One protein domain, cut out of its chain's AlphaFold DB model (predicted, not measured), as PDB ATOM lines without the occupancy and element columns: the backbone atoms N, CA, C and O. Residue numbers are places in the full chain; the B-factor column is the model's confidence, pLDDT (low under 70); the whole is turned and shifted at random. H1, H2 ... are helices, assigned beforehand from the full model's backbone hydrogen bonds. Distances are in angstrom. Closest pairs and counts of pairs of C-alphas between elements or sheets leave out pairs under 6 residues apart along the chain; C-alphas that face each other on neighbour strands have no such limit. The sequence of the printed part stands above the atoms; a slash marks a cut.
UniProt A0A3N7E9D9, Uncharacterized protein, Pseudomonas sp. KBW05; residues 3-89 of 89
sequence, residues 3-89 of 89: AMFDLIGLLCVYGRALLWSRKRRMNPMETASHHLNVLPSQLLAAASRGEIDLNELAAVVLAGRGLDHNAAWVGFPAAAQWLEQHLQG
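Overview. This is residues 3 to 89 of the 89 residues of an uncharacterized protein of Pseudomonas sp. KBW05 (UniProt A0A3N7E9D9). This model is a long arm that runs into an open hook: helix H1 sticks out alone, the chain then passes through the short helices H2 and H3, and it folds back into a helical hairpin of H4 and H5 side by side. Only that hairpin brings two helices together, and residues 3 to 35, with H1 in them, stand free. The printed part has 87 residues with five named helices, H1 to H5 in that order, no named strand, and is all helix. It is extended, with a radius of gyration of the C-alphas of 19.9 A, and spans 65 by 33 by 18 A.

Arrangement. Start at H1, residues 3 to 22, which touches no helix. H2, residues 28 to 36, is apart from H1. H3, residues 41 to 48, is only just apart from H2, the closest C-alphas being 8.1 A apart. Look next at H4, residues 54 to 64: it is close to H3 but not clearly touching, about perpendicular at 77 degrees, with the closest C-alphas, those of Ala 47 and Leu 54, 6.8 A apart. H5, residues 76 to 87, touches H4 in a hairpin, at a shallow tilt of 22 degrees, opposite ways; their closest C-alphas, those of Ala 63 and Ala 79, are 4.7 A apart. In H1, H2, H3, H4 and H5 every O i to N i+4 pair is within hydrogen-bond range.

Along the chain. Find C-alpha 3 at (-12.804, 47.533, -79.805); from there H1 runs 28.6 A to C-alpha 22. H2 is 11.7 A long and H3 10.3 A. H4 begins at C-alpha 54, (-11.726, 20.460, -30.551), and runs 15.2 A. H5 runs 16.4 A to C-alpha 87 at (-1.971, 12.419, -33.145).

Size, cuts and confidence. The C-alphas farthest apart, those of Ala 3 and Glu 51, are 65.5 A apart. The printed part has no cut; the link H4 to H5 is long, with 11 residues. In the pLDDT column, residues 3 to 7, 14 to 26 and 89 are under 70.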
ATOM      1  N   ALA A   3     -12.363  47.169 -81.159       55.72
ATOM      2  CA  ALA A   3     -12.804  47.533 -79.805       55.72
ATOM      3  C   ALA A   3     -13.583  46.428 -79.053       55.72
ATOM      4  O   ALA A   3     -13.604  46.409 -77.827       55.72
ATOM      5  N   MET A   4     -14.214  45.490 -79.770       54.09
ATOM      6  CA  MET A   4     -15.007  44.415 -79.153       54.09
ATOM      7  C   MET A   4     -14.129  43.332 -78.506       54.09
ATOM      8  O   MET A   4     -14.503  42.777 -77.477       54.09
ATOM      9  N   PHE A   5     -12.948  43.059 -79.074       53.94
ATOM     10  CA  PHE A   5     -11.998  42.093 -78.510       53.94
ATOM     11  C   PHE A   5     -11.312  42.631 -77.247       53.94
ATOM     12  O   PHE A   5     -11.064  41.872 -76.313       53.94
ATOM     13  N   ASP A   6     -11.091  43.944 -77.186       62.47
ATOM     14  CA  ASP A   6     -10.477  44.626 -76.043       62.47
ATOM     15  C   ASP A   6     -11.393  44.610 -74.803       62.47
ATOM     16  O   ASP A   6     -10.972  44.283 -73.691       62.47
ATOM     17  N   LEU A   7     -12.697  44.827 -75.015       62.09
ATOM     18  CA  LEU A   7     -13.703  44.824 -73.950       62.09
ATOM     19  C   LEU A   7     -13.902  43.429 -73.330       62.09
ATOM     20  O   LEU A   7     -14.082  43.309 -72.119       62.09
ATOM     21  N   ILE A   8     -13.809  42.370 -74.143       71.12
ATOM     22  CA  ILE A   8     -13.854  40.973 -73.680       71.12
ATOM     23  C   ILE A   8     -12.595  40.631 -72.871       71.12
ATOM     24  O   ILE A   8     -12.696  39.998 -71.818       71.12
ATOM     25  N   GLY A   9     -11.418  41.082 -73.320       72.62
ATOM     26  CA  GLY A   9     -10.162  40.915 -72.584       72.62
ATOM     27  C   GLY A   9     -10.213  41.562 -71.198       72.62
ATOM     28  O   GLY A   9      -9.884  40.917 -70.200       72.62
ATOM     29  N   LEU A  10     -10.718  42.796 -71.121       70.38
ATOM     30  CA  LEU A  10     -10.884  43.533 -69.868       70.38
ATOM     31  C   LEU A  10     -11.869  42.837 -68.914       70.38
ATOM     32  O   LEU A  10     -11.562  42.662 -67.734       70.38
ATOM     33  N   LEU A  11     -13.015  42.365 -69.420       73.62
ATOM     34  CA  LEU A  11     -14.010  41.617 -68.638       73.62
ATOM     35  C   LEU A  11     -13.450  40.301 -68.084       73.62
ATOM     36  O   LEU A  11     -13.733  39.945 -66.941       73.62
ATOM     37  N   CYS A  12     -12.620  39.598 -68.855       72.31
ATOM     38  CA  CYS A  12     -11.965  38.364 -68.418       72.31
ATOM     39  C   CYS A  12     -10.966  38.604 -67.276       72.31
ATOM     40  O   CYS A  12     -10.943  37.849 -66.298       72.31
ATOM     41  N   VAL A  13     -10.154  39.662 -67.364       74.19
ATOM     42  CA  VAL A  13      -9.202  40.036 -66.303       74.19
ATOM     43  C   VAL A  13      -9.949  40.490 -65.048       74.19
ATOM     44  O   VAL A  13      -9.631  40.038 -63.944       74.19
ATOM     45  N   TYR A  14     -10.996  41.302 -65.210       69.12
ATOM     46  CA  TYR A  14     -11.822  41.780 -64.104       69.12
ATOM     47  C   TYR A  14     -12.592  40.637 -63.427       69.12
ATOM     48  O   TYR A  14     -12.627  40.551 -62.202       69.12
ATOM     49  N   GLY A  15     -13.132  39.695 -64.205       69.56
ATOM     50  CA  GLY A  15     -13.805  38.498 -63.701       69.56
ATOM     51  C   GLY A  15     -12.873  37.595 -62.893       69.56
ATOM     52  O   GLY A  15     -13.241  37.149 -61.806       69.56
ATOM     53  N   ARG A  16     -11.630  37.389 -63.356       68.56
ATOM     54  CA  ARG A  16     -10.611  36.639 -62.599       68.56
ATOM     55  C   ARG A  16     -10.233  37.345 -61.301       68.56
ATOM     56  O   ARG A  16     -10.153  36.677 -60.273       68.56
ATOM     57  N   ALA A  17     -10.056  38.665 -61.320       66.31
ATOM     58  CA  ALA A  17      -9.782  39.449 -60.116       66.31
ATOM     59  C   ALA A  17     -10.945  39.382 -59.107       66.31
ATOM     60  O   ALA A  17     -10.716  39.197 -57.912       66.31
ATOM     61  N   LEU A  18     -12.194  39.434 -59.582       61.66
ATOM     62  CA  LEU A  18     -13.389  39.340 -58.740       61.66
ATOM     63  C   LEU A  18     -13.549  37.944 -58.114       61.66
ATOM     64  O   LEU A  18     -13.855  37.829 -56.927       61.66
ATOM     65  N   LEU A  19     -13.288  36.877 -58.878       60.84
ATOM     66  CA  LEU A  19     -13.267  35.497 -58.374       60.84
ATOM     67  C   LEU A  19     -12.149  35.281 -57.344       60.84
ATOM     68  O   LEU A  19     -12.373  34.634 -56.318       60.84
ATOM     69  N   TRP A  20     -10.971  35.870 -57.565       56.28
ATOM     70  CA  TRP A  20      -9.859  35.822 -56.612       56.28
ATOM     71  C   TRP A  20     -10.137  36.644 -55.341       56.28
ATOM     72  O   TRP A  20      -9.731  36.250 -54.248       56.28
ATOM     73  N   SER A  21     -10.893  37.741 -55.459       54.22
ATOM     74  CA  SER A  21     -11.350  38.557 -54.327       54.22
ATOM     75  C   SER A  21     -12.477  37.887 -53.532       54.22
ATOM     76  O   SER A  21     -12.527  38.022 -52.311       54.22
ATOM     77  N   ARG A  22     -13.372  37.135 -54.188       53.22
ATOM     78  CA  ARG A  22     -14.465  36.401 -53.526       53.22
ATOM     79  C   ARG A  22     -13.959  35.196 -52.736       53.22
ATOM     80  O   ARG A  22     -14.497  34.902 -51.674       53.22
ATOM     81  N   LYS A  23     -12.879  34.556 -53.199       51.53
ATOM     82  CA  LYS A  23     -12.197  33.467 -52.477       51.53
ATOM     83  C   LYS A  23     -11.585  33.919 -51.138       51.53
ATOM     84  O   LYS A  23     -11.182  33.079 -50.345       51.53
ATOM     85  N   ARG A  24     -11.535  35.231 -50.869       54.09
ATOM     86  CA  ARG A  24     -10.831  35.836 -49.729       54.09
ATOM     87  C   ARG A  24     -11.728  36.426 -48.629       54.09
ATOM     88  O   ARG A  24     -11.262  37.264 -47.866       54.09
ATOM     89  N   ARG A  25     -12.995  36.008 -48.516       52.06
ATOM     90  CA  ARG A  25     -13.886  36.416 -47.408       52.06
ATOM     91  C   ARG A  25     -14.611  35.238 -46.763       52.06
ATOM     92  O   ARG A  25     -15.833  35.198 -46.741       52.06
ATOM     93  N   MET A  26     -13.857  34.289 -46.222       59.03
ATOM     94  CA  MET A  26     -14.358  33.521 -45.085       59.03
ATOM     95  C   MET A  26     -13.564  34.010 -43.879       59.03
ATOM     96  O   MET A  26     -12.386  33.694 -43.756       59.03
ATOM     97  N   ASN A  27     -14.167  34.871 -43.058       71.94
ATOM     98  CA  ASN A  27     -13.567  35.265 -41.791       71.94
ATOM     99  C   ASN A  27     -13.739  34.072 -40.845       71.94
ATOM    100  O   ASN A  27     -14.872  33.820 -40.428       71.94
ATOM    101  N   PRO A  28     -12.677  33.326 -40.496       74.50
ATOM    102  CA  PRO A  28     -12.819  32.109 -39.699       74.50
ATOM    103  C   PRO A  28     -13.517  32.384 -38.362       74.50
ATOM    104  O   PRO A  28     -14.316  31.572 -37.913       74.50
ATOM    105  N   MET A  29     -13.305  33.572 -37.785       77.50
ATOM    106  CA  MET A  29     -13.946  34.007 -36.542       77.50
ATOM    107  C   MET A  29     -15.463  34.229 -36.680       77.50
ATOM    108  O   MET A  29     -16.228  33.855 -35.798       77.50
ATOM    109  N   GLU A  30     -15.904  34.832 -37.788       79.44
ATOM    110  CA  GLU A  30     -17.320  35.125 -38.060       79.44
ATOM    111  C   GLU A  30     -18.092  33.843 -38.399       79.44
ATOM    112  O   GLU A  30     -19.222  33.634 -37.968       79.44
ATOM    113  N   THR A  31     -17.450  32.937 -39.136       79.94
ATOM    114  CA  THR A  31     -17.996  31.608 -39.413       79.94
ATOM    115  C   THR A  31     -18.065  30.771 -38.135       79.94
ATOM    116  O   THR A  31     -19.096  30.157 -37.860       79.94
ATOM    117  N   ALA A  32     -17.012  30.784 -37.312       82.06
ATOM    118  CA  ALA A  32     -16.997  30.066 -36.044       82.06
ATOM    119  C   ALA A  32     -18.105  30.551 -35.104       82.06
ATOM    120  O   ALA A  32     -18.842  29.723 -34.578       82.06
ATOM    121  N   SER A  33     -18.295  31.864 -34.935       82.44
ATOM    122  CA  SER A  33     -19.339  32.391 -34.046       82.44
ATOM    123  C   SER A  33     -20.748  31.965 -34.472       82.44
ATOM    124  O   SER A  33     -21.551  31.580 -33.622       82.44
ATOM    125  N   HIS A  34     -21.030  31.942 -35.778       82.38
ATOM    126  CA  HIS A  34     -22.310  31.469 -36.303       82.38
ATOM    127  C   HIS A  34     -22.541  29.969 -36.036       82.38
ATOM    128  O   HIS A  34     -23.657  29.559 -35.719       82.38
ATOM    129  N   HIS A  35     -21.500  29.135 -36.136       84.75
ATOM    130  CA  HIS A  35     -21.627  27.684 -35.952       84.75
ATOM    131  C   HIS A  35     -21.519  27.220 -34.494       84.75
ATOM    132  O   HIS A  35     -22.134  26.216 -34.137       84.75
ATOM    133  N   LEU A  36     -20.810  27.955 -33.634       86.81
ATOM    134  CA  LEU A  36     -20.680  27.632 -32.208       86.81
ATOM    135  C   LEU A  36     -22.022  27.722 -31.476       86.81
ATOM    136  O   LEU A  36     -22.266  26.929 -30.574       86.81
ATOM    137  N   ASN A  37     -22.915  28.623 -31.895       85.19
ATOM    138  CA  ASN A  37     -24.241  28.775 -31.288       85.19
ATOM    139  C   ASN A  37     -25.148  27.538 -31.457       85.19
ATOM    140  O   ASN A  37     -26.138  27.395 -30.749       85.19
ATOM    141  N   VAL A  38     -24.827  26.641 -32.394       88.62
ATOM    142  CA  VAL A  38     -25.564  25.383 -32.606       88.62
ATOM    143  C   VAL A  38     -25.069  24.276 -31.662       88.62
ATOM    144  O   VAL A  38     -25.753  23.270 -31.474       88.62
ATOM    145  N   LEU A  39     -23.887  24.435 -31.056       89.31
ATOM    146  CA  LEU A  39     -23.317  23.431 -30.163       89.31
ATOM    147  C   LEU A  39     -23.976  23.471 -28.772       89.31
ATOM    148  O   LEU A  39     -24.277  24.551 -28.262       89.31
ATOM    149  N   PRO A  40     -24.158  22.317 -28.104       93.38
ATOM    150  CA  PRO A  40     -24.675  22.283 -26.739       93.38
ATOM    151  C   PRO A  40     -23.763  23.020 -25.749       93.38
ATOM    152  O   PRO A  40     -22.543  22.847 -25.770       93.38
ATOM    153  N   SER A  41     -24.346  23.749 -24.794       93.31
ATOM    154  CA  SER A  41     -23.585  24.502 -23.782       93.31
ATOM    155  C   SER A  41     -22.638  23.629 -22.953       93.31
ATOM    156  O   SER A  41     -21.572  24.087 -22.555       93.31
ATOM    157  N   GLN A  42     -22.999  22.366 -22.708       93.81
ATOM    158  CA  GLN A  42     -22.148  21.410 -21.991       93.81
ATOM    159  C   GLN A  42     -20.867  21.087 -22.772       93.81
ATOM    160  O   GLN A  42     -19.795  21.022 -22.179       93.81
ATOM    161  N   LEU A  43     -20.970  20.952 -24.100       91.50
ATOM    162  CA  LEU A  43     -19.824  20.706 -24.974       91.50
ATOM    163  C   LEU A  43     -18.887  21.919 -24.993       91.50
ATOM    164  O   LEU A  43     -17.678  21.770 -24.841       91.50
ATOM    165  N   LEU A  44     -19.452  23.125 -25.119       91.94
ATOM    166  CA  LEU A  44     -18.688  24.375 -25.080       91.94
ATOM    167  C   LEU A  44     -17.983  24.569 -23.731       91.94
ATOM    168  O   LEU A  44     -16.825  24.975 -23.696       91.94
ATOM    169  N   ALA A  45     -18.656  24.242 -22.624       94.56
ATOM    170  CA  ALA A  45     -18.066  24.311 -21.293       94.56
ATOM    171  C   ALA A  45     -16.894  23.329 -21.137       94.56
ATOM    172  O   ALA A  45     -15.829  23.738 -20.678       94.56
ATOM    173  N   ALA A  46     -17.056  22.074 -21.562       93.94
ATOM    174  CA  ALA A  46     -15.993  21.070 -21.520       93.94
ATOM    175  C   ALA A  46     -14.779  21.480 -22.376       93.94
ATOM    176  O   ALA A  46     -13.647  21.457 -21.892       93.94
ATOM    177  N   ALA A  47     -15.010  21.972 -23.598       92.62
ATOM    178  CA  ALA A  47     -13.953  22.511 -24.454       92.62
ATOM    179  C   ALA A  47     -13.242  23.719 -23.813       92.62
ATOM    180  O   ALA A  47     -12.019  23.793 -23.819       92.62
ATOM    181  N   SER A  48     -13.985  24.640 -23.185       93.38
ATOM    182  CA  SER A  48     -13.398  25.816 -22.517       93.38
ATOM    183  C   SER A  48     -12.520  25.472 -21.309       93.38
ATOM    184  O   SER A  48     -11.628  26.242 -20.959       93.38
ATOM    185  N   ARG A  49     -12.760  24.318 -20.678       95.81
ATOM    186  CA  ARG A  49     -11.960  23.797 -19.561       95.81
ATOM    187  C   ARG A  49     -10.770  22.952 -20.021       95.81
ATOM    188  O   ARG A  49      -9.977  22.547 -19.179       95.81
ATOM    189  N   GLY A  50     -10.657  22.670 -21.321       93.19
ATOM    190  CA  GLY A  50      -9.653  21.758 -21.867       93.19
ATOM    191  C   GLY A  50      -9.947  20.277 -21.610       93.19
ATOM    192  O   GLY A  50      -9.051  19.455 -21.743       93.19
ATOM    193  N   GLU A  51     -11.183  19.918 -21.241       93.81
ATOM    194  CA  GLU A  51     -11.599  18.512 -21.087       93.81
ATOM    195  C   GLU A  51     -11.759  17.813 -22.453       93.81
ATOM    196  O   GLU A  51     -11.743  16.586 -22.531       93.81
ATOM    197  N   ILE A  52     -11.938  18.594 -23.527       91.75
ATOM    198  CA  ILE A  52     -12.100  18.124 -24.908       91.75
ATOM    199  C   ILE A  52     -11.208  18.963 -25.819       91.75
ATOM    200  O   ILE A  52     -11.317  20.193 -25.815       91.75
ATOM    201  N   ASP A  53     -10.401  18.303 -26.651       91.06
ATOM    202  CA  ASP A  53      -9.638  18.964 -27.706       91.06
ATOM    203  C   ASP A  53     -10.449  19.030 -29.014       91.06
ATOM    204  O   ASP A  53     -10.618  18.053 -29.748       91.06
ATOM    205  N   LEU A  54     -10.983  20.217 -29.313       89.00
ATOM    206  CA  LEU A  54     -11.726  20.460 -30.551       89.00
ATOM    207  C   LEU A  54     -10.836  20.389 -31.801       89.00
ATOM    208  O   LEU A  54     -11.364  20.098 -32.876       89.00
ATOM    209  N   ASN A  55      -9.528  20.643 -31.688       90.19
ATOM    210  CA  ASN A  55      -8.615  20.511 -32.822       90.19
ATOM    211  C   ASN A  55      -8.437  19.044 -33.200       90.19
ATOM    212  O   ASN A  55      -8.522  18.716 -34.383       90.19
ATOM    213  N   GLU A  56      -8.274  18.164 -32.212       91.62
ATOM    214  CA  GLU A  56      -8.171  16.723 -32.442       91.62
ATOM    215  C   GLU A  56      -9.439  16.186 -33.126       91.62
ATOM    216  O   GLU A  56      -9.380  15.537 -34.174       91.62
ATOM    217  N   LEU A  57     -10.617  16.550 -32.604       92.38
ATOM    218  CA  LEU A  57     -11.897  16.171 -33.206       92.38
ATOM    219  C   LEU A  57     -12.055  16.722 -34.631       92.38
ATOM    220  O   LEU A  57     -12.551  16.023 -35.518       92.38
ATOM    221  N   ALA A  58     -11.626  17.962 -34.876       92.38
ATOM    222  CA  ALA A  58     -11.643  18.547 -36.211       92.38
ATOM    223  C   ALA A  58     -10.718  17.785 -37.172       92.38
ATOM    224  O   ALA A  58     -11.125  17.522 -38.305       92.38
ATOM    225  N   ALA A  59      -9.526  17.378 -36.727       94.06
ATOM    226  CA  ALA A  59      -8.584  16.599 -37.524       94.06
ATOM    227  C   ALA A  59      -9.170  15.242 -37.933       94.06
ATOM    228  O   ALA A  59      -9.131  14.886 -39.113       94.06
ATOM    229  N   VAL A  60      -9.805  14.526 -37.000       95.19
ATOM    230  CA  VAL A  60     -10.493  13.254 -37.287       95.19
ATOM    231  C   VAL A  60     -11.593  13.448 -38.333       95.19
ATOM    232  O   VAL A  60     -11.697  12.684 -39.295       95.19
ATOM    233  N   VAL A  61     -12.405  14.499 -38.189       95.38
ATOM    234  CA  VAL A  61     -13.492  14.806 -39.129       95.38
ATOM    235  C   VAL A  61     -12.960  15.202 -40.511       95.38
ATOM    236  O   VAL A  61     -13.543  14.804 -41.520       95.38
ATOM    237  N   LEU A  62     -11.872  15.973 -40.585       95.44
ATOM    238  CA  LEU A  62     -11.219  16.335 -41.848       95.44
ATOM    239  C   LEU A  62     -10.660  15.096 -42.552       95.44
ATOM    240  O   LEU A  62     -10.958  14.879 -43.728       95.44
ATOM    241  N   ALA A  63      -9.960  14.231 -41.821       96.44
ATOM    242  CA  ALA A  63      -9.400  13.002 -42.365       96.44
ATOM    243  C   ALA A  63     -10.483  12.031 -42.858       96.44
ATOM    244  O   ALA A  63     -10.386  11.492 -43.962       96.44
ATOM    245  N   GLY A  64     -11.579  11.892 -42.103       96.12
ATOM    246  CA  GLY A  64     -12.761  11.131 -42.516       96.12
ATOM    247  C   GLY A  64     -13.468  11.703 -43.750       96.12
ATOM    248  O   GLY A  64     -14.232  11.003 -44.407       96.12
ATOM    249  N   ARG A  65     -13.190  12.964 -44.104       96.44
ATOM    250  CA  ARG A  65     -13.627  13.614 -45.346       96.44
ATOM    251  C   ARG A  65     -12.544  13.627 -46.422       96.44
ATOM    252  O   ARG A  65     -12.737  14.310 -47.416       96.44
ATOM    253  N   GLY A  66     -11.416  12.934 -46.245       96.44
ATOM    254  CA  GLY A  66     -10.303  12.942 -47.201       96.44
ATOM    255  C   GLY A  66      -9.619  14.308 -47.362       96.44
ATOM    256  O   GLY A  66      -9.014  14.565 -48.409       96.44
ATOM    257  N   LEU A  67      -9.752  15.189 -46.366       96.50
ATOM    258  CA  LEU A  67      -9.206  16.546 -46.353       96.50
ATOM    259  C   LEU A  67      -7.963  16.640 -45.459       96.50
ATOM    260  O   LEU A  67      -7.861  15.932 -44.460       96.50
ATOM    261  N   ASP A  68      -7.052  17.553 -45.798       92.69
ATOM    262  CA  ASP A  68      -5.934  17.954 -44.935       92.69
ATOM    263  C   ASP A  68      -6.319  19.093 -43.962       92.69
ATOM    264  O   ASP A  68      -7.454  19.584 -43.953       92.69
ATOM    265  N   HIS A  69      -5.353  19.567 -43.164       90.56
ATOM    266  CA  HIS A  69      -5.521  20.705 -42.243       90.56
ATOM    267  C   HIS A  69      -5.883  22.037 -42.924       90.56
ATOM    268  O   HIS A  69      -6.397  22.939 -42.267       90.56
ATOM    269  N   ASN A  70      -5.640  22.170 -44.230       90.88
ATOM    270  CA  ASN A  70      -6.020  23.339 -45.022       90.88
ATOM    271  C   ASN A  70      -7.407  23.182 -45.662       90.88
ATOM    272  O   ASN A  70      -7.800  24.010 -46.487       90.88
ATOM    273  N   ALA A  71      -8.142  22.122 -45.307       90.94
ATOM    274  CA  ALA A  71      -9.386  21.711 -45.946       90.94
ATOM    275  C   ALA A  71      -9.242  21.462 -47.462       90.94
ATOM    276  O   ALA A  71     -10.217  21.558 -48.213       90.94
ATOM    277  N   ALA A  72      -8.033  21.138 -47.927       93.19
ATOM    278  CA  ALA A  72      -7.776  20.713 -49.291       93.19
ATOM    279  C   ALA A  72      -8.036  19.211 -49.420       93.19
ATOM    280  O   ALA A  72      -7.668  18.419 -48.554       93.19
ATOM    281  N   TRP A  73      -8.669  18.808 -50.519       94.50
ATOM    282  CA  TRP A  73      -8.875  17.395 -50.809       94.50
ATOM    283  C   TRP A  73      -7.552  16.726 -51.187       94.50
ATOM    284  O   TRP A  73      -6.945  17.077 -52.200       94.50
ATOM    285  N   VAL A  74      -7.146  15.740 -50.386       94.38
ATOM    286  CA  VAL A  74      -5.920  14.944 -50.577       94.38
ATOM    287  C   VAL A  74      -6.213  13.449 -50.763       94.38
ATOM    288  O   VAL A  74      -5.338  12.694 -51.180       94.38
ATOM    289  N   GLY A  75      -7.459  13.022 -50.519       95.75
ATOM    290  CA  GLY A  75      -7.898  11.628 -50.593       95.75
ATOM    291  C   GLY A  75      -7.740  10.881 -49.266       95.75
ATOM    292  O   GLY A  75      -6.903  11.227 -48.435       95.75
ATOM    293  N   PHE A  76      -8.552   9.838 -49.062       96.88
ATOM    294  CA  PHE A  76      -8.636   9.132 -47.775       96.88
ATOM    295  C   PHE A  76      -7.303   8.563 -47.260       96.88
ATOM    296  O   PHE A  76      -7.013   8.775 -46.086       96.88
ATOM    297  N   PRO A  77      -6.459   7.898 -48.078       96.56
ATOM    298  CA  PRO A  77      -5.208   7.335 -47.568       96.56
ATOM    299  C   PRO A  77      -4.226   8.410 -47.089       96.56
ATOM    300  O   PRO A  77      -3.632   8.273 -46.024       96.56
ATOM    301  N   ALA A  78      -4.086   9.502 -47.845       94.75
ATOM    302  CA  ALA A  78      -3.197  10.605 -47.489       94.75
ATOM    303  C   ALA A  78      -3.708  11.377 -46.264       94.75
ATOM    304  O   ALA A  78      -2.926  11.747 -45.392       94.75
ATOM    305  N   ALA A  79      -5.024  11.580 -46.167       96.62
ATOM    306  CA  ALA A  79      -5.629  12.248 -45.022       96.62
ATOM    307  C   ALA A  79      -5.509  11.415 -43.732       96.62
ATOM    308  O   ALA A  79      -5.276  11.973 -42.663       96.62
ATOM    309  N   ALA A  80      -5.599  10.083 -43.831       95.06
ATOM    310  CA  ALA A  80      -5.371   9.174 -42.707       95.06
ATOM    311  C   ALA A  80      -3.914   9.209 -42.218       95.06
ATOM    312  O   ALA A  80      -3.681   9.330 -41.020       95.06
ATOM    313  N   GLN A  81      -2.940   9.194 -43.135       94.75
ATOM    314  CA  GLN A  81      -1.520   9.332 -42.784       94.75
ATOM    315  C   GLN A  81      -1.230  10.664 -42.086       94.75
ATOM    316  O   GLN A  81      -0.497  10.708 -41.101       94.75
ATOM    317  N   TRP A  82      -1.826  11.753 -42.574       93.31
ATOM    318  CA  TRP A  82      -1.711  13.057 -41.927       93.31
ATOM    319  C   TRP A  82      -2.310  13.053 -40.510       93.31
ATOM    320  O   TRP A  82      -1.690  13.581 -39.590       93.31
ATOM    321  N   LEU A  83      -3.479  12.434 -40.314       94.12
ATOM    322  CA  LEU A  83      -4.096  12.311 -38.992       94.12
ATOM    323  C   LEU A  83      -3.206  11.523 -38.024       94.12
ATOM    324  O   LEU A  83      -3.011  11.955 -36.894       94.12
ATOM    325  N   GLU A  84      -2.636  10.401 -38.465       92.81
ATOM    326  CA  GLU A  84      -1.707   9.607 -37.649       92.81
ATOM    327  C   GLU A  84      -0.495  10.433 -37.202       92.81
ATOM    328  O   GLU A  84      -0.096  10.355 -36.044       92.81
ATOM    329  N   GLN A  85       0.052  11.271 -38.086       90.44
ATOM    330  CA  GLN A  85       1.137  12.194 -37.740       90.44
ATOM    331  C   GLN A  85       0.690  13.274 -36.749       90.44
ATOM    332  O   GLN A  85       1.450  13.637 -35.857       90.44
ATOM    333  N   HIS A  86      -0.531  13.788 -36.901       87.62
ATOM    334  CA  HIS A  86      -1.084  14.823 -36.031       87.62
ATOM    335  C   HIS A  86      -1.338  14.320 -34.603       87.62
ATOM    336  O   HIS A  86      -1.132  15.068 -33.657       87.62
ATOM    337  N   LEU A  87      -1.734  13.053 -34.448       85.50
ATOM    338  CA  LEU A  87      -1.971  12.419 -33.145       85.50
ATOM    339  C   LEU A  87      -0.685  11.983 -32.421       85.50
ATOM    340  O   LEU A  87      -0.722  11.702 -31.227       85.50
ATOM    341  N   GLN A  88       0.438  11.874 -33.136       82.94
ATOM    342  CA  GLN A  88       1.737  11.479 -32.573       82.94
ATOM    343  C   GLN A  88       2.625  12.668 -32.163       82.94
ATOM    344  O   GLN A  88       3.705  12.442 -31.614       82.94
ATOM    345  N   GLY A  89       2.211  13.898 -32.488       68.75
ATOM    346  CA  GLY A  89       2.969  15.136 -32.271       68.75
ATOM    347  C   GLY A  89       2.694  15.836 -30.949       68.75
ATOM    348  O   GLY A  89       1.673  15.532 -30.298       68.75
TER     349      GLY A  89